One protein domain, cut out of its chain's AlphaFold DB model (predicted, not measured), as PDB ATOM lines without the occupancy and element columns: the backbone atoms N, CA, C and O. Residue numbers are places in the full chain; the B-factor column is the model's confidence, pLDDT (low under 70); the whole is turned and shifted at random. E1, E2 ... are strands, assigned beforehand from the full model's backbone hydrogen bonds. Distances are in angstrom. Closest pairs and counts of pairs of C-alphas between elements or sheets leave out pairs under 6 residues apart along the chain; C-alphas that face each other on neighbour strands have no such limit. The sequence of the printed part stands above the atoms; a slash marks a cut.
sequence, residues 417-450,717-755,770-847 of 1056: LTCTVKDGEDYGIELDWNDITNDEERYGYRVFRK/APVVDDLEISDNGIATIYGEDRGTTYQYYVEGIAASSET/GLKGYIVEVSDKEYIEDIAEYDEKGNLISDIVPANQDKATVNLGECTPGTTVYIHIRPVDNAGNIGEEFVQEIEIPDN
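This is residues 417 to 450, 717 to 755 and 770 to 847 of the 1056 residues of an uncharacterized protein of Clostridium sp. BIOML-A1 (UniProt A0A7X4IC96). Two small lobes of strands stand end to end in a long rod, joined in the printed part by residues 737 to 739 between E5 and E6. One lobe is a sandwich, the sheet E4 E5 E8 face to face with the sheet E7 E9 E10, with the long loop of residues 780 to 806; the other is a looser lobe of two strand pairs, E1 with E2 and E3 with E6. The printed part has 151 residues, with no named helix and ten named strands, E1 to E10 in order, holding 75 residues, under half; the class is all strand and the four sheets are antiparallel. The whole is extended, with a radius of gyration of the C-alphas of 24.3 A and spans of 87 by 35 by 25 A.

E1, residues 417 to 422, begins at C-alpha 417 (4.387, -3.658, 18.313) and is 16.6 A long. E2 is residues 428 to 433, 17.1 A, and E3 residues 443 to 450, 22.9 A. E4 is residues 719 to 725, 18.1 A, and E5 residues 730 to 736, 20.0 A. E6, residues 740 to 750, runs 32.5 A from C-alpha 740 (-0.593, -14.202, 34.438). E7 is residues 771 to 779, 24.1 A, E8 residues 807 to 811, 13.7 A, and E9 residues 820 to 829, 29.7 A. E10, residues 838 to 843, 16.9 A, ends at C-alpha 843 (2.304, -21.245, 70.329).

E1 and E2 form a hairpin, with N 418 and O 432 2.8 A apart. E3 and E6 are antiparallel, with N 446 and O 747 2.9 A apart. E2 and E6 are near each other; the closest C-alphas of E1 and E6, those of Leu 417 and Tyr 745, are 6.8 A apart. The hairpin E4 and E5 has N 724 and O 732 at 2.9 A, and E5 and E8 have N 731 and O 810 at 2.8 A. E7 and E9 have N 775 and O 826 at 2.8 A, and the hairpin E9 and E10 has N 825 and O 838 at 2.8 A. The two sheets of the sandwich, two sheets face to face, have best planes 25 degrees apart; the sheet E7 E9 E10 is twisted. The closest C-alphas of E4 and E9, those of Val 719 and Pro 827, are 5.9 A apart. E5 and E6 are apart.

The C-alphas farthest apart, those of Glu 440 and Asn 847, are 87.0 A apart. Residues 451 to 716 and 756 to 769 are not printed, with gaps between C-alphas of 18.1 A and 44.9 A. The link E7 to E8 is long. The mean pLDDT of the printed part is 86.0; residues 424 to 426, 727 to 728, 792 to 794, 813 to 818 and 844 to 847 are under 70.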
ATOM      1  N   LEU A 417       5.527  -3.440  17.438       98.31
ATOM      2  CA  LEU A 417       4.387  -3.658  18.313       98.31
ATOM      3  C   LEU A 417       4.627  -2.992  19.670       98.31
ATOM      4  O   LEU A 417       5.703  -3.114  20.263       98.31
ATOM      5  N   THR A 418       3.586  -2.344  20.172       97.62
ATOM      6  CA  THR A 418       3.473  -1.802  21.526       97.62
ATOM      7  C   THR A 418       2.199  -2.323  22.186       97.62
ATOM      8  O   THR A 418       1.271  -2.740  21.494       97.62
ATOM      9  N   CYS A 419       2.158  -2.338  23.518       95.75
ATOM     10  CA  CYS A 419       0.983  -2.782  24.260       95.75
ATOM     11  C   CYS A 419       0.687  -1.891  25.467       95.75
ATOM     12  O   CYS A 419       1.612  -1.385  26.106       95.75
ATOM     13  N   THR A 420      -0.595  -1.773  25.808       94.62
ATOM     14  CA  THR A 420      -1.093  -1.047  26.981       94.62
ATOM     15  C   THR A 420      -2.102  -1.916  27.729       94.62
ATOM     16  O   THR A 420      -3.093  -2.350  27.144       94.62
ATOM     17  N   VAL A 421      -1.863  -2.175  29.018       91.81
ATOM     18  CA  VAL A 421      -2.813  -2.887  29.891       91.81
ATOM     19  C   VAL A 421      -3.870  -1.901  30.392       91.81
ATOM     20  O   VAL A 421      -3.538  -0.778  30.778       91.81
ATOM     21  N   LYS A 422      -5.139  -2.310  30.349       84.00
ATOM     22  CA  LYS A 422      -6.282  -1.567  30.879       84.00
ATOM     23  C   LYS A 422      -6.806  -2.243  32.141       84.00
ATOM     24  O   LYS A 422      -7.043  -3.447  32.125       84.00
ATOM     25  N   ASP A 423      -7.071  -1.439  33.169       71.69
ATOM     26  CA  ASP A 423      -7.628  -1.871  34.456       71.69
ATOM     27  C   ASP A 423      -9.107  -1.451  34.609       71.69
ATOM     28  O   ASP A 423      -9.580  -0.528  33.939       71.69
ATOM     29  N   GLY A 424      -9.841  -2.082  35.533       66.25
ATOM     30  CA  GLY A 424     -11.226  -1.724  35.883       66.25
ATOM     31  C   GLY A 424     -12.300  -2.488  35.095       66.25
ATOM     32  O   GLY A 424     -12.086  -3.628  34.699       66.25
ATOM     33  N   GLU A 425     -13.473  -1.876  34.869       55.06
ATOM     34  CA  GLU A 425     -14.608  -2.517  34.162       55.06
ATOM     35  C   GLU A 425     -14.275  -2.944  32.721       55.06
ATOM     36  O   GLU A 425     -14.967  -3.782  32.151       55.06
ATOM     37  N   ASP A 426     -13.206  -2.389  32.143       63.81
ATOM     38  CA  ASP A 426     -12.793  -2.611  30.759       63.81
ATOM     39  C   ASP A 426     -11.465  -3.392  30.655       63.81
ATOM     40  O   ASP A 426     -10.713  -3.232  29.685       63.81
ATOM     41  N   TYR A 427     -11.192  -4.226  31.670       77.00
ATOM     42  CA  TYR A 427      -9.979  -5.031  31.830       77.00
ATOM     43  C   TYR A 427      -9.585  -5.777  30.546       77.00
ATOM     44  O   TYR A 427     -10.413  -6.411  29.884       77.00
ATOM     45  N   GLY A 428      -8.314  -5.670  30.166       87.44
ATOM     46  CA  GLY A 428      -7.775  -6.290  28.959       87.44
ATOM     47  C   GLY A 428      -6.488  -5.621  28.492       87.44
ATOM     48  O   GLY A 428      -5.908  -4.793  29.193       87.44
ATOM     49  N   ILE A 429      -6.046  -5.960  27.284       92.56
ATOM     50  CA  ILE A 429      -4.847  -5.364  26.684       92.56
ATOM     51  C   ILE A 429      -5.155  -4.783  25.307       92.56
ATOM     52  O   ILE A 429      -5.840  -5.405  24.494       92.56
ATOM     53  N   GLU A 430      -4.633  -3.588  25.052       94.56
ATOM     54  CA  GLU A 430      -4.609  -2.961  23.733       94.56
ATOM     55  C   GLU A 430      -3.226  -3.127  23.112       94.56
ATOM     56  O   GLU A 430      -2.199  -3.021  23.789       94.56
ATOM     57  N   LEU A 431      -3.212  -3.426  21.821       96.94
ATOM     58  CA  LEU A 431      -2.034  -3.710  21.023       96.94
ATOM     59  C   LEU A 431      -2.040  -2.764  19.827       96.94
ATOM     60  O   LEU A 431      -2.994  -2.781  19.056       96.94
ATOM     61  N   ASP A 432      -0.962  -2.007  19.645       97.25
ATOM     62  CA  ASP A 432      -0.816  -1.031  18.563       97.25
ATOM     63  C   ASP A 432       0.506  -1.244  17.829       97.25
ATOM     64  O   ASP A 432       1.549  -1.471  18.455       97.25
ATOM     65  N   TRP A 433       0.481  -1.134  16.502       97.81
ATOM     66  CA  TRP A 433       1.668  -1.235  15.655       97.81
ATOM     67  C   TRP A 433       1.714  -0.163  14.563       97.81
ATOM     68  O   TRP A 433       0.756   0.576  14.351       97.81
ATOM     69  N   ASN A 434       2.854  -0.018  13.886       96.44
ATOM     70  CA  ASN A 434       2.966   0.873  12.729       96.44
ATOM     71  C   ASN A 434       2.488   0.195  11.439       96.44
ATOM     72  O   ASN A 434       2.702  -1.001  11.249       96.44
ATOM     73  N   ASP A 435       1.909   0.978  10.522       95.25
ATOM     74  CA  ASP A 435       1.635   0.503   9.165       95.25
ATOM     75  C   ASP A 435       2.949   0.365   8.384       95.25
ATOM     76  O   ASP A 435       3.760   1.295   8.347       95.25
ATOM     77  N   ILE A 436       3.161  -0.802   7.780       93.75
ATOM     78  CA  ILE A 436       4.317  -1.113   6.926       93.75
ATOM     79  C   ILE A 436       3.950  -1.178   5.432       93.75
ATOM     80  O   ILE A 436       4.821  -1.432   4.595       93.75
ATOM     81  N   THR A 437       2.681  -0.930   5.093       90.38
ATOM     82  CA  THR A 437       2.191  -0.817   3.712       90.38
ATOM     83  C   THR A 437       2.838   0.362   2.983       90.38
ATOM     84  O   THR A 437       3.056   1.429   3.557       90.38
ATOM     85  N   ASN A 438       3.130   0.183   1.696       86.50
ATOM     86  CA  ASN A 438       3.636   1.224   0.803       86.50
ATOM     87  C   ASN A 438       3.097   1.022  -0.628       86.50
ATOM     88  O   ASN A 438       2.278   0.139  -0.866       86.50
ATOM     89  N   ASP A 439       3.549   1.848  -1.578       82.94
ATOM     90  CA  ASP A 439       3.086   1.808  -2.975       82.94
ATOM     91  C   ASP A 439       3.382   0.473  -3.690       82.94
ATOM     92  O   ASP A 439       2.743   0.163  -4.694       82.94
ATOM     93  N   GLU A 440       4.343  -0.315  -3.199       81.19
ATOM     94  CA  GLU A 440       4.775  -1.574  -3.817       81.19
ATOM     95  C   GLU A 440       4.132  -2.814  -3.185       81.19
ATOM     96  O   GLU A 440       3.932  -3.812  -3.874       81.19
ATOM     97  N   GLU A 441       3.825  -2.777  -1.886       87.75
ATOM     98  CA  GLU A 441       3.282  -3.919  -1.148       87.75
ATOM     99  C   GLU A 441       2.285  -3.481  -0.071       87.75
ATOM    100  O   GLU A 441       2.545  -2.549   0.700       87.75
ATOM    101  N   ARG A 442       1.167  -4.211   0.027       90.19
ATOM    102  CA  ARG A 442       0.129  -4.005   1.043       90.19
ATOM    103  C   ARG A 442       0.183  -5.114   2.078       90.19
ATOM    104  O   ARG A 442       0.151  -6.285   1.722       90.19
ATOM    105  N   TYR A 443       0.170  -4.742   3.355       92.81
ATOM    106  CA  TYR A 443       0.190  -5.701   4.455       92.81
ATOM    107  C   TYR A 443      -1.151  -5.747   5.188       92.81
ATOM    108  O   TYR A 443      -1.759  -4.719   5.483       92.81
ATOM    109  N   GLY A 444      -1.623  -6.959   5.473       94.25
ATOM    110  CA  GLY A 444      -2.615  -7.216   6.519       94.25
ATOM    111  C   GLY A 444      -1.953  -7.805   7.759       94.25
ATOM    112  O   GLY A 444      -0.781  -8.155   7.715       94.25
ATOM    113  N   TYR A 445      -2.677  -7.929   8.865       96.00
ATOM    114  CA  TYR A 445      -2.078  -8.243  10.161       96.00
ATOM    115  C   TYR A 445      -2.805  -9.379  10.886       96.00
ATOM    116  O   TYR A 445      -4.038  -9.445  10.878       96.00
ATOM    117  N   ARG A 446      -2.022 -10.247  11.539       95.25
ATOM    118  CA  ARG A 446      -2.457 -11.285  12.491       95.25
ATOM    119  C   ARG A 446      -1.788 -11.062  13.839       95.25
ATOM    120  O   ARG A 446      -0.614 -10.709  13.899       95.25
ATOM    121  N   VAL A 447      -2.515 -11.340  14.915       95.81
ATOM    122  CA  VAL A 447      -2.011 -11.220  16.288       95.81
ATOM    123  C   VAL A 447      -1.782 -12.609  16.864       95.81
ATOM    124  O   VAL A 447      -2.647 -13.482  16.767       95.81
ATOM    125  N   PHE A 448      -0.633 -12.795  17.503       95.25
ATOM    126  CA  PHE A 448      -0.277 -14.023  18.199       95.25
ATOM    127  C   PHE A 448      -0.003 -13.743  19.668       95.25
ATOM    128  O   PHE A 448       0.598 -12.728  20.022       95.25
ATOM    129  N   ARG A 449      -0.404 -14.687  20.520       94.06
ATOM    130  CA  ARG A 449      -0.154 -14.674  21.960       94.06
ATOM    131  C   ARG A 449       0.417 -16.008  22.408       94.06
ATOM    132  O   ARG A 449      -0.025 -17.055  21.944       94.06
ATOM    133  N   LYS A 450       1.318 -15.980  23.385       92.81
ATOM    134  CA  LYS A 450       1.641 -17.143  24.219       92.81
ATOM    135  C   LYS A 450       1.595 -16.780  25.700       92.81
ATOM    136  O   LYS A 450       1.795 -15.624  26.061       92.81
ATOM    137  N   ALA A 717      -2.600 -18.435  40.286       92.25
ATOM    138  CA  ALA A 717      -3.087 -18.287  41.645       92.25
ATOM    139  C   ALA A 717      -2.188 -17.364  42.491       92.25
ATOM    140  O   ALA A 717      -0.958 -17.395  42.341       92.25
ATOM    141  N   PRO A 718      -2.771 -16.598  43.432       94.81
ATOM    142  CA  PRO A 718      -2.001 -15.781  44.359       94.81
ATOM    143  C   PRO A 718      -1.237 -16.644  45.369       94.81
ATOM    144  O   PRO A 718      -1.468 -17.849  45.499       94.81
ATOM    145  N   VAL A 719      -0.345 -16.017  46.133       95.56
ATOM    146  CA  VAL A 719       0.429 -16.672  47.198       95.56
ATOM    147  C   VAL A 719       0.343 -15.914  48.518       95.56
ATOM    148  O   VAL A 719       0.036 -14.723  48.550       95.56
ATOM    149  N   VAL A 720       0.591 -16.624  49.618       94.62
ATOM    150  CA  VAL A 720       0.858 -16.006  50.921       94.62
ATOM    151  C   VAL A 720       2.346 -15.686  50.973       94.62
ATOM    152  O   VAL A 720       3.173 -16.581  50.792       94.62
ATOM    153  N   ASP A 721       2.666 -14.420  51.213       92.31
ATOM    154  CA  ASP A 721       4.040 -13.926  51.295       92.31
ATOM    155  C   ASP A 721       4.564 -13.969  52.727       92.31
ATOM    156  O   ASP A 721       5.708 -14.361  52.961       92.31
ATOM    157  N   ASP A 722       3.728 -13.549  53.680       92.31
ATOM    158  CA  ASP A 722       4.107 -13.431  55.083       92.31
ATOM    159  C   ASP A 722       2.893 -13.536  56.019       92.31
ATOM    160  O   ASP A 722       1.738 -13.329  55.624       92.31
ATOM    161  N   LEU A 723       3.166 -13.836  57.287       92.00
ATOM    162  CA  LEU A 723       2.180 -13.928  58.356       92.00
ATOM    163  C   LEU A 723       2.747 -13.335  59.650       92.00
ATOM    164  O   LEU A 723       3.672 -13.876  60.250       92.00
ATOM    165  N   GLU A 724       2.120 -12.267  60.139       90.00
ATOM    166  CA  GLU A 724       2.460 -11.646  61.420       90.00
ATOM    167  C   GLU A 724       1.410 -11.984  62.479       90.00
ATOM    168  O   GLU A 724       0.211 -11.818  62.252       90.00
ATOM    169  N   ILE A 725       1.847 -12.408  63.666       84.50
ATOM    170  CA  ILE A 725       0.961 -12.698  64.801       84.50
ATOM    171  C   ILE A 725       1.296 -11.738  65.935       84.50
ATOM    172  O   ILE A 725       2.444 -11.640  66.362       84.50
ATOM    173  N   SER A 726       0.292 -11.015  66.420       77.44
ATOM    174  CA  SER A 726       0.438 -10.096  67.547       77.44
ATOM    175  C   SER A 726       0.207 -10.777  68.900       77.44
ATOM    176  O   SER A 726      -0.511 -11.773  69.000       77.44
ATOM    177  N   ASP A 727       0.720 -10.161  69.972       67.25
ATOM    178  CA  ASP A 727       0.595 -10.646  71.362       67.25
ATOM    179  C   ASP A 727      -0.860 -10.821  71.842       67.25
ATOM    180  O   ASP A 727      -1.126 -11.527  72.810       67.25
ATOM    181  N   ASN A 728      -1.819 -10.169  71.179       66.69
ATOM    182  CA  ASN A 728      -3.251 -10.270  71.467       66.69
ATOM    183  C   ASN A 728      -3.999 -11.273  70.563       66.69
ATOM    184  O   ASN A 728      -5.228 -11.227  70.519       66.69
ATOM    185  N   GLY A 729      -3.288 -12.146  69.840       72.44
ATOM    186  CA  GLY A 729      -3.884 -13.236  69.059       72.44
ATOM    187  C   GLY A 729      -4.526 -12.806  67.735       72.44
ATOM    188  O   GLY A 729      -5.483 -13.435  67.281       72.44
ATOM    189  N   ILE A 730      -4.037 -11.727  67.113       83.25
ATOM    190  CA  ILE A 730      -4.477 -11.301  65.777       83.25
ATOM    191  C   ILE A 730      -3.416 -11.720  64.758       83.25
ATOM    192  O   ILE A 730      -2.258 -11.321  64.859       83.25
ATOM    193  N   ALA A 731      -3.832 -12.499  63.764       88.31
ATOM    194  CA  ALA A 731      -3.022 -12.865  62.614       88.31
ATOM    195  C   ALA A 731      -3.247 -11.855  61.479       88.31
ATOM    196  O   ALA A 731      -4.383 -11.634  61.053       88.31
ATOM    197  N   THR A 732      -2.174 -11.240  60.988       92.50
ATOM    198  CA  THR A 732      -2.166 -10.399  59.786       92.50
ATOM    199  C   THR A 732      -1.494 -11.171  58.665       92.50
ATOM    200  O   THR A 732      -0.307 -11.476  58.740       92.50
ATOM    201  N   ILE A 733      -2.274 -11.502  57.646       94.56
ATOM    202  CA  ILE A 733      -1.862 -12.286  56.486       94.56
ATOM    203  C   ILE A 733      -1.488 -11.307  55.382       94.56
ATOM    204  O   ILE A 733      -2.292 -10.423  55.083       94.56
ATOM    205  N   TYR A 734      -0.317 -11.483  54.777       94.06
ATOM    206  CA  TYR A 734       0.127 -10.744  53.599       94.06
ATOM    207  C   TYR A 734       0.196 -11.692  52.407       94.06
ATOM    208  O   TYR A 734       0.655 -12.828  52.528       94.06
ATOM    209  N   GLY A 735      -0.275 -11.245  51.250       93.12
ATOM    210  CA  GLY A 735      -0.215 -12.027  50.024       93.12
ATOM    211  C   GLY A 735       0.166 -11.191  48.819       93.12
ATOM    212  O   GLY A 735       0.036  -9.967  48.819       93.12
ATOM    213  N   GLU A 736       0.558 -11.895  47.766       93.56
ATOM    214  CA  GLU A 736       0.892 -11.334  46.465       93.56
ATOM    215  C   GLU A 736       0.013 -11.981  45.392       93.56
ATOM    216  O   GLU A 736      -0.090 -13.208  45.297       93.56
ATOM    217  N   ASP A 737      -0.613 -11.142  44.566       92.38
ATOM    218  CA  ASP A 737      -1.132 -11.571  43.273       92.38
ATOM    219  C   ASP A 737       0.014 -11.538  42.254       92.38
ATOM    220  O   ASP A 737       0.545 -10.474  41.930       92.38
ATOM    221  N   ARG A 738       0.404 -12.717  41.767       90.00
ATOM    222  CA  ARG A 738       1.500 -12.865  40.804       90.00
ATOM    223  C   ARG A 738       1.086 -12.486  39.388       90.00
ATOM    224  O   ARG A 738       1.955 -12.116  38.594       90.00
ATOM    225  N   GLY A 739      -0.209 -12.564  39.094       90.81
ATOM    226  CA  GLY A 739      -0.768 -12.345  37.776       90.81
ATOM    227  C   GLY A 739      -0.267 -13.324  36.711       90.81
ATOM    228  O   GLY A 739       0.754 -14.001  36.840       90.81
ATOM    229  N   THR A 740      -0.951 -13.340  35.570       92.00
ATOM    230  CA  THR A 740      -0.593 -14.202  34.438       92.00
ATOM    231  C   THR A 740       0.187 -13.469  33.369       92.00
ATOM    232  O   THR A 740      -0.283 -12.502  32.770       92.00
ATOM    233  N   THR A 741       1.393 -13.954  33.070       93.56
ATOM    234  CA  THR A 741       2.267 -13.312  32.079       93.56
ATOM    235  C   THR A 741       2.030 -13.836  30.662       93.56
ATOM    236  O   THR A 741       2.184 -15.026  30.365       93.56
ATOM    237  N   TYR A 742       1.751 -12.906  29.748       94.25
ATOM    238  CA  TYR A 742       1.571 -13.155  28.323       94.25
ATOM    239  C   TYR A 742       2.610 -12.421  27.482       94.25
ATOM    240  O   TYR A 742       3.068 -11.328  27.815       94.25
ATOM    241  N   GLN A 743       2.944 -13.017  26.343       97.00
ATOM    242  CA  GLN A 743       3.762 -12.394  25.312       97.00
ATOM    243  C   GLN A 743       2.985 -12.314  24.006       97.00
ATOM    244  O   GLN A 743       2.234 -13.237  23.685       97.00
ATOM    245  N   TYR A 744       3.202 -11.240  23.249       97.69
ATOM    246  CA  TYR A 744       2.521 -10.966  21.987       97.69
ATOM    247  C   TYR A 744       3.505 -10.623  20.876       97.69
ATOM    248  O   TYR A 744       4.524  -9.976  21.126       97.69
ATOM    249  N   TYR A 745       3.167 -11.009  19.649       97.81
ATOM    250  CA  TYR A 745       3.731 -10.430  18.431       97.81
ATOM    251  C   TYR A 745       2.637 -10.275  17.370       97.81
ATOM    252  O   TYR A 745       1.584 -10.916  17.438       97.81
ATOM    253  N   VAL A 746       2.905  -9.429  16.380       97.81
ATOM    254  CA  VAL A 746       2.071  -9.255  15.192       97.81
ATOM    255  C   VAL A 746       2.837  -9.732  13.966       97.81
ATOM    256  O   VAL A 746       4.031  -9.467  13.820       97.81
ATOM    257  N   GLU A 747       2.148 -10.459  13.097       96.88
ATOM    258  CA  GLU A 747       2.630 -10.844  11.775       96.88
ATOM    259  C   GLU A 747       1.975  -9.938  10.728       96.88
ATOM    260  O   GLU A 747       0.750  -9.922  10.601       96.88
ATOM    261  N   GLY A 748       2.787  -9.193   9.982       95.38
ATOM    262  CA  GLY A 748       2.397  -8.505   8.758       95.38
ATOM    263  C   GLY A 748       2.447  -9.469   7.575       95.38
ATOM    264  O   GLY A 748       3.516  -9.943   7.199       95.38
ATOM    265  N   ILE A 749       1.294  -9.749   6.983       92.62
ATOM    266  CA  ILE A 749       1.092 -10.669   5.863       92.62
ATOM    267  C   ILE A 749       1.061  -9.865   4.576       92.62
ATOM    268  O   ILE A 749       0.172  -9.027   4.400       92.62
ATOM    269  N   ALA A 750       2.018 -10.125   3.691       90.12
ATOM    270  CA  ALA A 750       2.063  -9.480   2.388       90.12
ATOM    271  C   ALA A 750       0.871  -9.914   1.520       90.12
ATOM    272  O   ALA A 750       0.436 -11.068   1.564       90.12
ATOM    273  N   ALA A 751       0.341  -8.992   0.719       85.00
ATOM    274  CA  ALA A 751      -0.698  -9.307  -0.251       85.00
ATOM    275  C   ALA A 751      -0.119 -10.082  -1.447       85.00
ATOM    276  O   ALA A 751      -0.796 -10.960  -1.990       85.00
ATOM    277  N   SER A 752       1.123  -9.783  -1.847       78.56
ATOM    278  CA  SER A 752       1.850 -10.558  -2.854       78.56
ATOM    279  C   SER A 752       2.468 -11.822  -2.264       78.56
ATOM    280  O   SER A 752       3.162 -11.783  -1.253       78.56
ATOM    281  N   SER A 753       2.332 -12.943  -2.974       74.06
ATOM    282  CA  SER A 753       3.038 -14.185  -2.638       74.06
ATOM    283  C   SER A 753       4.554 -14.127  -2.886       74.06
ATOM    284  O   SER A 753       5.255 -15.064  -2.518       74.06
ATOM    285  N   GLU A 754       5.057 -13.087  -3.562       74.31
ATOM    286  CA  GLU A 754       6.498 -12.884  -3.798       74.31
ATOM    287  C   GLU A 754       7.212 -12.219  -2.613       74.31
ATOM    288  O   GLU A 754       8.441 -12.267  -2.538       74.31
ATOM    289  N   THR A 755       6.459 -11.610  -1.694       78.75
ATOM    290  CA  THR A 755       7.001 -10.876  -0.552       78.75
ATOM    291  C   THR A 755       6.827 -11.695   0.725       78.75
ATOM    292  O   THR A 755       5.774 -12.274   0.978       78.75
ATOM    293  N   GLY A 770      -5.741  -8.828  41.134       88.88
ATOM    294  CA  GLY A 770      -5.620  -8.377  42.510       88.88
ATOM    295  C   GLY A 770      -6.199  -9.384  43.507       88.88
ATOM    296  O   GLY A 770      -7.028 -10.230  43.175       88.88
ATOM    297  N   LEU A 771      -5.806  -9.259  44.774       91.69
ATOM    298  CA  LEU A 771      -6.276 -10.146  45.836       91.69
ATOM    299  C   LEU A 771      -7.738  -9.882  46.203       91.69
ATOM    300  O   LEU A 771      -8.147  -8.746  46.454       91.69
ATOM    301  N   LYS A 772      -8.515 -10.962  46.295       92.94
ATOM    302  CA  LYS A 772      -9.874 -10.954  46.840       92.94
ATOM    303  C   LYS A 772      -9.857 -11.187  48.345       92.94
ATOM    304  O   LYS A 772     -10.625 -10.558  49.072       92.94
ATOM    305  N   GLY A 773      -8.996 -12.080  48.828       94.44
ATOM    306  CA  GLY A 773      -8.933 -12.434  50.240       94.44
ATOM    307  C   GLY A 773      -8.283 -13.781  50.507       94.44
ATOM    308  O   GLY A 773      -7.511 -14.278  49.696       94.44
ATOM    309  N   TYR A 774      -8.619 -14.371  51.651       94.62
ATOM    310  CA  TYR A 774      -8.050 -15.635  52.109       94.62
ATOM    311  C   TYR A 774      -9.142 -16.536  52.677       94.62
ATOM    312  O   TYR A 774     -10.022 -16.074  53.403       94.62
ATOM    313  N   ILE A 775      -9.068 -17.825  52.366       94.69
ATOM    314  CA  ILE A 775      -9.781 -18.877  53.088       94.69
ATOM    315  C   ILE A 775      -8.892 -19.245  54.272       94.69
ATOM    316  O   ILE A 775      -7.718 -19.556  54.071       94.69
ATOM    317  N   VAL A 776      -9.425 -19.155  55.490       92.94
ATOM    318  CA  VAL A 776      -8.640 -19.313  56.719       92.94
ATOM    319  C   VAL A 776      -9.353 -20.257  57.675       92.94
ATOM    320  O   VAL A 776     -10.516 -20.029  57.990       92.94
ATOM    321  N   GLU A 777      -8.634 -21.263  58.168       91.12
ATOM    322  CA  GLU A 777      -9.101 -22.201  59.196       91.12
ATOM    323  C   GLU A 777      -8.045 -22.315  60.306       91.12
ATOM    324  O   GLU A 777      -6.853 -22.458  60.028       91.12
ATOM    325  N   VAL A 778      -8.471 -22.258  61.572       88.69
ATOM    326  CA  VAL A 778      -7.595 -22.458  62.741       88.69
ATOM    327  C   VAL A 778      -7.901 -23.821  63.359       88.69
ATOM    328  O   VAL A 778      -9.046 -24.109  63.699       88.69
ATOM    329  N   SER A 779      -6.877 -24.659  63.514       87.25
ATOM    330  CA  SER A 779      -7.007 -26.085  63.835       87.25
ATOM    331  C   SER A 779      -5.982 -26.534  64.883       87.25
ATOM    332  O   SER A 779      -4.925 -25.932  65.046       87.25
ATOM    333  N   ASP A 780      -6.267 -27.628  65.594       84.75
ATOM    334  CA  ASP A 780      -5.312 -28.325  66.471       84.75
ATOM    335  C   ASP A 780      -4.432 -29.342  65.714       84.75
ATOM    336  O   ASP A 780      -3.591 -30.021  66.307       84.75
ATOM    337  N   LYS A 781      -4.623 -29.466  64.395       85.31
ATOM    338  CA  LYS A 781      -3.921 -30.409  63.516       85.31
ATOM    339  C   LYS A 781      -3.099 -29.673  62.475       85.31
ATOM    340  O   LYS A 781      -3.619 -28.780  61.828       85.31
ATOM    341  N   GLU A 782      -1.896 -30.177  62.226       87.25
ATOM    342  CA  GLU A 782      -0.998 -29.729  61.152       87.25
ATOM    343  C   GLU A 782      -1.540 -30.022  59.740       87.25
ATOM    344  O   GLU A 782      -1.144 -29.378  58.775       87.25
ATOM    345  N   TYR A 783      -2.443 -31.000  59.595       87.00
ATOM    346  CA  TYR A 783      -3.017 -31.401  58.306       87.00
ATOM    347  C   TYR A 783      -4.542 -31.518  58.368       87.00
ATOM    348  O   TYR A 783      -5.093 -32.206  59.241       87.00
ATOM    349  N   ILE A 784      -5.200 -30.922  57.375       86.38
ATOM    350  CA  ILE A 784      -6.635 -31.014  57.083       86.38
ATOM    351  C   ILE A 784      -6.826 -31.334  55.591       86.38
ATOM    352  O   ILE A 784      -5.926 -31.109  54.792       86.38
ATOM    353  N   GLU A 785      -7.942 -31.976  55.225       81.06
ATOM    354  CA  GLU A 785      -8.096 -32.597  53.893       81.06
ATOM    355  C   GLU A 785      -8.211 -31.564  52.753       81.06
ATOM    356  O   GLU A 785      -7.534 -31.719  51.742       81.06
ATOM    357  N   ASP A 786      -9.015 -30.510  52.933       82.25
ATOM    358  CA  ASP A 786      -8.966 -29.233  52.202       82.25
ATOM    359  C   ASP A 786      -9.825 -28.206  52.975       82.25
ATOM    360  O   ASP A 786     -10.827 -28.584  53.583       82.25
ATOM    361  N   ILE A 787      -9.449 -26.925  52.952       87.94
ATOM    362  CA  ILE A 787     -10.248 -25.809  53.501       87.94
ATOM    363  C   ILE A 787     -11.133 -25.133  52.448       87.94
ATOM    364  O   ILE A 787     -12.021 -24.345  52.782       87.94
ATOM    365  N   ALA A 788     -10.900 -25.422  51.166       87.88
ATOM    366  CA  ALA A 788     -11.724 -24.954  50.062       87.88
ATOM    367  C   ALA A 788     -12.875 -25.939  49.782       87.88
ATOM    368  O   ALA A 788     -12.658 -27.076  49.365       87.88
ATOM    369  N   GLU A 789     -14.113 -25.483  49.960       84.88
ATOM    370  CA  GLU A 789     -15.333 -26.246  49.692       84.88
ATOM    371  C   GLU A 789     -15.975 -25.812  48.369       84.88
ATOM    372  O   GLU A 789     -16.007 -24.624  48.037       84.88
ATOM    373  N   TYR A 790     -16.544 -26.772  47.631       81.12
ATOM    374  CA  TYR A 790     -17.179 -26.538  46.330       81.12
ATOM    375  C   TYR A 790     -18.601 -27.105  46.271       81.12
ATOM    376  O   TYR A 790     -18.898 -28.137  46.875       81.12
ATOM    377  N   ASP A 791     -19.479 -26.461  45.498       76.88
ATOM    378  CA  ASP A 791     -20.809 -26.993  45.188       76.88
ATOM    379  C   ASP A 791     -20.772 -28.127  44.132       76.88
ATOM    380  O   ASP A 791     -19.744 -28.417  43.520       76.88
ATOM    381  N   GLU A 792     -21.920 -28.770  43.864       65.75
ATOM    382  CA  GLU A 792     -22.044 -29.845  42.854       65.75
ATOM    383  C   GLU A 792     -21.703 -29.402  41.414       65.75
ATOM    384  O   GLU A 792     -21.554 -30.242  40.524       65.75
ATOM    385  N   LYS A 793     -21.601 -28.091  41.165       55.47
ATOM    386  CA  LYS A 793     -21.225 -27.495  39.878       55.47
ATOM    387  C   LYS A 793     -19.757 -27.057  39.845       55.47
ATOM    388  O   LYS A 793     -19.309 -26.590  38.801       55.47
ATOM    389  N   GLY A 794     -19.018 -27.238  40.942       62.62
ATOM    390  CA  GLY A 794     -17.607 -26.884  41.073       62.62
ATOM    391  C   GLY A 794     -17.345 -25.418  41.432       62.62
ATOM    392  O   GLY A 794     -16.222 -24.960  41.251       62.62
ATOM    393  N   ASN A 795     -18.338 -24.666  41.919       70.19
ATOM    394  CA  ASN A 795     -18.132 -23.287  42.377       70.19
ATOM    395  C   ASN A 795     -17.658 -23.266  43.834       70.19
ATOM    396  O   ASN A 795     -18.215 -23.988  44.658       70.19
ATOM    397  N   LEU A 796     -16.690 -22.402  44.154       78.06
ATOM    398  CA  LEU A 796     -16.211 -22.179  45.522       78.06
ATOM    399  C   LEU A 796     -17.340 -21.638  46.419       78.06
ATOM    400  O   LEU A 796     -17.988 -20.649  46.066       78.06
ATOM    401  N   ILE A 797     -17.533 -22.257  47.585       85.94
ATOM    402  CA  ILE A 797     -18.527 -21.859  48.598       85.94
ATOM    403  C   ILE A 797     -17.923 -21.531  49.974       85.94
ATOM    404  O   ILE A 797     -18.674 -21.124  50.858       85.94
ATOM    405  N   SER A 798     -16.603 -21.664  50.158       87.19
ATOM    406  CA  SER A 798     -15.921 -21.252  51.395       87.19
ATOM    407  C   SER A 798     -16.081 -19.756  51.681       87.19
ATOM    408  O   SER A 798     -16.051 -18.927  50.766       87.19
ATOM    409  N   ASP A 799     -16.172 -19.406  52.966       90.31
ATOM    410  CA  ASP A 799     -16.115 -18.016  53.415       90.31
ATOM    411  C   ASP A 799     -14.720 -17.426  53.146       90.31
ATOM    412  O   ASP A 799     -13.692 -18.023  53.474       90.31
ATOM    413  N   ILE A 800     -14.682 -16.237  52.541       93.00
ATOM    414  CA  ILE A 800     -13.441 -15.530  52.205       93.00
ATOM    415  C   ILE A 800     -13.289 -14.339  53.144       93.00
ATOM    416  O   ILE A 800     -14.140 -13.446  53.168       93.00
ATOM    417  N   VAL A 801     -12.174 -14.290  53.869       92.94
ATOM    418  CA  VAL A 801     -11.755 -13.105  54.614       92.94
ATOM    419  C   VAL A 801     -11.231 -12.083  53.604       92.94
ATOM    420  O   VAL A 801     -10.191 -12.334  52.994       92.94
ATOM    421  N   PRO A 802     -11.924 -10.952  53.383       93.75
ATOM    422  CA  PRO A 802     -11.565 -10.030  52.315       93.75
ATOM    423  C   PRO A 802     -10.212  -9.371  52.587       93.75
ATOM    424  O   PRO A 802      -9.953  -8.897  53.697       93.75
ATOM    425  N   ALA A 803      -9.375  -9.298  51.555       90.50
ATOM    426  CA  ALA A 803      -8.140  -8.530  51.607       90.50
ATOM    427  C   ALA A 803      -8.442  -7.032  51.448       90.50
ATOM    428  O   ALA A 803      -9.310  -6.620  50.677       90.50
ATOM    429  N   ASN A 804      -7.702  -6.197  52.171       88.44
ATOM    430  CA  ASN A 804      -7.587  -4.774  51.894       88.44
ATOM    431  C   ASN A 804      -6.218  -4.536  51.253       88.44
ATOM    432  O   ASN A 804      -5.214  -4.491  51.960       88.44
ATOM    433  N   GLN A 805      -6.209  -4.391  49.925       83.44
ATOM    434  CA  GLN A 805      -5.002  -4.416  49.092       83.44
ATOM    435  C   GLN A 805      -4.304  -5.781  49.154       83.44
ATOM    436  O   GLN A 805      -4.780  -6.723  48.534       83.44
ATOM    437  N   ASP A 806      -3.211  -5.877  49.901       86.31
ATOM    438  CA  ASP A 806      -2.301  -7.019  49.987       86.31
ATOM    439  C   ASP A 806      -2.431  -7.801  51.301       86.31
ATOM    440  O   ASP A 806      -1.668  -8.736  51.535       86.31
ATOM    441  N   LYS A 807      -3.375  -7.426  52.178       90.69
ATOM    442  CA  LYS A 807      -3.470  -8.018  53.519       90.69
ATOM    443  C   LYS A 807      -4.874  -8.224  54.057       90.69
ATOM    444  O   LYS A 807      -5.792  -7.458  53.763       90.69
ATOM    445  N   ALA A 808      -5.018  -9.195  54.954       92.06
ATOM    446  CA  ALA A 808      -6.219  -9.409  55.760       92.06
ATOM    447  C   ALA A 808      -5.866  -9.686  57.226       92.06
ATOM    448  O   ALA A 808      -4.788 -10.182  57.534       92.06
ATOM    449  N   THR A 809      -6.788  -9.378  58.141       90.19
ATOM    450  CA  THR A 809      -6.619  -9.648  59.577       90.19
ATOM    451  C   THR A 809      -7.657 -10.646  60.064       90.19
ATOM    452  O   THR A 809      -8.853 -10.430  59.855       90.19
ATOM    453  N   VAL A 810      -7.212 -11.679  60.773       88.06
ATOM    454  CA  VAL A 810      -8.053 -12.722  61.368       88.06
ATOM    455  C   VAL A 810      -7.773 -12.802  62.865       88.06
ATOM    456  O   VAL A 810      -6.626 -12.741  63.300       88.06
ATOM    457  N   ASN A 811      -8.825 -12.909  63.675       82.75
ATOM    458  CA  ASN A 811      -8.687 -13.170  65.107       82.75
ATOM    459  C   ASN A 811      -8.606 -14.687  65.321       82.75
ATOM    460  O   ASN A 811      -9.504 -15.398  64.873       82.75
ATOM    461  N   LEU A 812      -7.560 -15.163  66.001       77.12
ATOM    462  CA  LEU A 812      -7.352 -16.590  66.277       77.12
ATOM    463  C   LEU A 812      -8.389 -17.170  67.270       77.12
ATOM    464  O   LEU A 812      -8.511 -18.385  67.388       77.12
ATOM    465  N   GLY A 813      -9.186 -16.318  67.932       67.75
ATOM    466  CA  GLY A 813     -10.256 -16.708  68.856       67.75
ATOM    467  C   GLY A 813      -9.783 -16.898  70.303       67.75
ATOM    468  O   GLY A 813      -8.673 -16.519  70.668       67.75
ATOM    469  N   GLU A 814     -10.645 -17.466  71.158       61.03
ATOM    470  CA  GLU A 814     -10.264 -17.891  72.518       61.03
ATOM    471  C   GLU A 814      -9.382 -19.149  72.434       61.03
ATOM    472  O   GLU A 814      -9.857 -20.276  72.582       61.03
ATOM    473  N   CYS A 815      -8.091 -18.976  72.157       61.25
ATOM    474  CA  CYS A 815      -7.134 -20.076  72.222       61.25
ATOM    475  C   CYS A 815      -6.748 -20.351  73.682       61.25
ATOM    476  O   CYS A 815      -6.598 -19.427  74.482       61.25
ATOM    477  N   THR A 816      -6.583 -21.624  74.048       62.25
ATOM    478  CA  THR A 816      -6.179 -21.983  75.417       62.25
ATOM    479  C   THR A 816      -4.707 -21.602  75.624       62.25
ATOM    480  O   THR A 816      -3.863 -22.081  74.862       62.25
ATOM    481  N   PRO A 817      -4.368 -20.770  76.627       61.00
ATOM    482  CA  PRO A 817      -2.976 -20.465  76.953       61.00
ATOM    483  C   PRO A 817      -2.146 -21.738  77.172       61.00
ATOM    484  O   PRO A 817      -2.635 -22.711  77.748       61.00
ATOM    485  N   GLY A 818      -0.916 -21.762  76.653       64.00
ATOM    486  CA  GLY A 818      -0.019 -22.917  76.729       64.00
ATOM    487  C   GLY A 818      -0.304 -24.042  75.722       64.00
ATOM    488  O   GLY A 818       0.243 -25.135  75.872       64.00
ATOM    489  N   THR A 819      -1.154 -23.813  74.712       73.12
ATOM    490  CA  THR A 819      -1.418 -24.777  73.624       73.12
ATOM    491  C   THR A 819      -0.804 -24.341  72.292       73.12
ATOM    492  O   THR A 819      -0.563 -23.155  72.067       73.12
ATOM    493  N   THR A 820      -0.554 -25.318  71.416       81.12
ATOM    494  CA  THR A 820      -0.128 -25.111  70.025       81.12
ATOM    495  C   THR A 820      -1.334 -25.246  69.099       81.12
ATOM    496  O   THR A 820      -2.086 -26.218  69.211       81.12
ATOM    497  N   VAL A 821      -1.504 -24.300  68.177       86.75
ATOM    498  CA  VAL A 821      -2.520 -24.326  67.112       86.75
ATOM    499  C   VAL A 821      -1.864 -24.111  65.746       86.75
ATOM    500  O   VAL A 821      -0.764 -23.572  65.662       86.75
ATOM    501  N   TYR A 822      -2.536 -24.525  64.675       90.06
ATOM    502  CA  TYR A 822      -2.118 -24.330  63.288       90.06
ATOM    503  C   TYR A 822      -3.115 -23.416  62.581       90.06
ATOM    504  O   TYR A 822      -4.328 -23.601  62.706       90.06
ATOM    505  N   ILE A 823      -2.613 -22.437  61.829       90.69
ATOM    506  CA  ILE A 823      -3.428 -21.634  60.915       90.69
ATOM    507  C   ILE A 823      -3.202 -22.124  59.486       90.69
ATOM    508  O   ILE A 823      -2.065 -22.183  59.020       90.69
ATOM    509  N   HIS A 824      -4.291 -22.476  58.810       93.06
ATOM    510  CA  HIS A 824      -4.318 -22.911  57.420       93.06
ATOM    511  C   HIS A 824      -4.886 -21.790  56.562       93.06
ATOM    512  O   HIS A 824      -5.958 -21.264  56.862       93.06
ATOM    513  N   ILE A 825      -4.162 -21.407  55.514       94.12
ATOM    514  CA  ILE A 825      -4.470 -20.233  54.701       94.12
ATOM    515  C   ILE A 825      -4.387 -20.608  53.227       94.12
ATOM    516  O   ILE A 825      -3.357 -21.092  52.767       94.12
ATOM    517  N   ARG A 826      -5.437 -20.316  52.459       94.88
ATOM    518  CA  ARG A 826      -5.382 -20.306  50.990       94.88
ATOM    519  C   ARG A 826      -5.727 -18.916  50.467       94.88
ATOM    520  O   ARG A 826      -6.830 -18.439  50.739       94.88
ATOM    521  N   PRO A 827      -4.821 -18.247  49.739       94.94
ATOM    522  CA  PRO A 827      -5.102 -16.946  49.155       94.94
ATOM    523  C   PRO A 827      -6.017 -17.112  47.936       94.94
ATOM    524  O   PRO A 827      -5.960 -18.118  47.230       94.94
ATOM    525  N   VAL A 828      -6.877 -16.128  47.699       93.19
ATOM    526  CA  VAL A 828      -7.841 -16.104  46.595       93.19
ATOM    527  C   VAL A 828      -7.780 -14.738  45.923       93.19
ATOM    528  O   VAL A 828      -7.829 -13.707  46.601       93.19
ATOM    529  N   ASP A 829      -7.691 -14.715  44.599       92.00
ATOM    530  CA  ASP A 829      -7.680 -13.484  43.805       92.00
ATOM    531  C   ASP A 829      -9.088 -13.111  43.295       92.00
ATOM    532  O   ASP A 829     -10.081 -13.812  43.544       92.00
ATOM    533  N   ASN A 830      -9.217 -11.970  42.616       87.94
ATOM    534  CA  ASN A 830     -10.505 -11.531  42.070       87.94
ATOM    535  C   ASN A 830     -10.917 -12.295  40.802       87.94
ATOM    536  O   ASN A 830     -12.103 -12.276  40.461       87.94
ATOM    537  N   ALA A 831      -9.989 -12.982  40.131       83.81
ATOM    538  CA  ALA A 831     -10.301 -13.920  39.055       83.81
ATOM    539  C   ALA A 831     -10.864 -15.258  39.581       83.81
ATOM    540  O   ALA A 831     -11.493 -16.003  38.828       83.81
ATOM    541  N   GLY A 832     -10.732 -15.518  40.884       85.88
ATOM    542  CA  GLY A 832     -11.177 -16.733  41.555       85.88
ATOM    543  C   GLY A 832     -10.137 -17.853  41.564       85.88
ATOM    544  O   GLY A 832     -10.495 -18.980  41.911       85.88
ATOM    545  N   ASN A 833      -8.879 -17.575  41.206       88.50
ATOM    546  CA  ASN A 833      -7.793 -18.536  41.345       88.50
ATOM    547  C   ASN A 833      -7.434 -18.675  42.834       88.50
ATOM    548  O   ASN A 833      -7.393 -17.695  43.582       88.50
ATOM    549  N   ILE A 834      -7.204 -19.914  43.273       92.00
ATOM    550  CA  ILE A 834      -6.944 -20.260  44.675       92.00
ATOM    551  C   ILE A 834      -5.511 -20.766  44.782       92.00
ATOM    552  O   ILE A 834      -5.136 -21.714  44.089       92.00
ATOM    553  N   GLY A 835      -4.722 -20.120  45.635       92.56
ATOM    554  CA  GLY A 835      -3.325 -20.464  45.862       92.56
ATOM    555  C   GLY A 835      -3.134 -21.750  46.649       92.56
ATOM    556  O   GLY A 835      -4.066 -22.299  47.246       92.56
ATOM    557  N   GLU A 836      -1.887 -22.214  46.662       92.62
ATOM    558  CA  GLU A 836      -1.481 -23.322  47.520       92.62
ATOM    559  C   GLU A 836      -1.713 -22.987  48.997       92.62
ATOM    560  O   GLU A 836      -1.702 -21.828  49.420       92.62
ATOM    561  N   GLU A 837      -1.939 -24.033  49.784       93.50
ATOM    562  CA  GLU A 837      -2.145 -23.901  51.216       93.50
ATOM    563  C   GLU A 837      -0.845 -23.536  51.931       93.50
ATOM    564  O   GLU A 837       0.162 -24.238  51.831       93.50
ATOM    565  N   PHE A 838      -0.900 -22.452  52.693       93.81
ATOM    566  CA  PHE A 838       0.123 -22.051  53.640       93.81
ATOM    567  C   PHE A 838      -0.315 -22.453  55.050       93.81
ATOM    568  O   PHE A 838      -1.414 -22.102  55.484       93.81
ATOM    569  N   VAL A 839       0.545 -23.178  55.768       92.94
ATOM    570  CA  VAL A 839       0.283 -23.644  57.135       92.94
ATOM    571  C   VAL A 839       1.378 -23.135  58.059       92.94
ATOM    572  O   VAL A 839       2.561 -23.326  57.776       92.94
ATOM    573  N   GLN A 840       0.989 -22.521  59.177       91.25
ATOM    574  CA  GLN A 840       1.923 -22.045  60.198       91.25
ATOM    575  C   GLN A 840       1.527 -22.549  61.590       91.25
ATOM    576  O   GLN A 840       0.374 -22.435  62.002       91.25
ATOM    577  N   GLU A 841       2.512 -23.075  62.319       90.62
ATOM    578  CA  GLU A 841       2.407 -23.458  63.732       90.62
ATOM    579  C   GLU A 841       2.515 -22.217  64.635       90.62
ATOM    580  O   GLU A 841       3.388 -21.368  64.422       90.62
ATOM    581  N   ILE A 842       1.633 -22.115  65.636       84.00
ATOM    582  CA  ILE A 842       1.509 -20.983  66.565       84.00
ATOM    583  C   ILE A 842       1.450 -21.496  68.012       84.00
ATOM    584  O   ILE A 842       0.553 -22.263  68.366       84.00
ATOM    585  N   GLU A 843       2.356 -21.023  68.874       78.31
ATOM    586  CA  GLU A 843       2.304 -21.245  70.329       78.31
ATOM    587  C   GLU A 843       1.569 -20.094  71.037       78.31
ATOM    588  O   GLU A 843       1.903 -18.924  70.840       78.31
ATOM    589  N   ILE A 844       0.588 -20.408  71.892       66.88
ATOM    590  CA  ILE A 844      -0.169 -19.406  72.660       66.88
ATOM    591  C   ILE A 844       0.503 -19.167  74.028       66.88
ATOM    592  O   ILE A 844       0.555 -20.100  74.836       66.88
ATOM    593  N   PRO A 845       0.989 -17.947  74.340       57.66
ATOM    594  CA  PRO A 845       1.696 -17.671  75.592       57.66
ATOM    595  C   PRO A 845       0.781 -17.717  76.831       57.66
ATOM    596  O   PRO A 845      -0.382 -17.323  76.782       57.66
ATOM    597  N   ASP A 846       1.326 -18.187  77.957       45.78
ATOM    598  CA  ASP A 846       0.628 -18.442  79.228       45.78
ATOM    599  C   ASP A 846       1.166 -17.490  80.316       45.78
ATOM    600  O   ASP A 846       2.315 -17.659  80.713       45.78
ATOM    601  N   ASN A 847       0.423 -16.457  80.755       51.75
ATOM    602  CA  ASN A 847       0.780 -15.667  81.956       51.75
ATOM    603  C   ASN A 847      -0.392 -14.823  82.536       51.75
ATOM    604  O   ASN A 847      -0.937 -13.947  81.864       51.75
TER     605      ASN A 847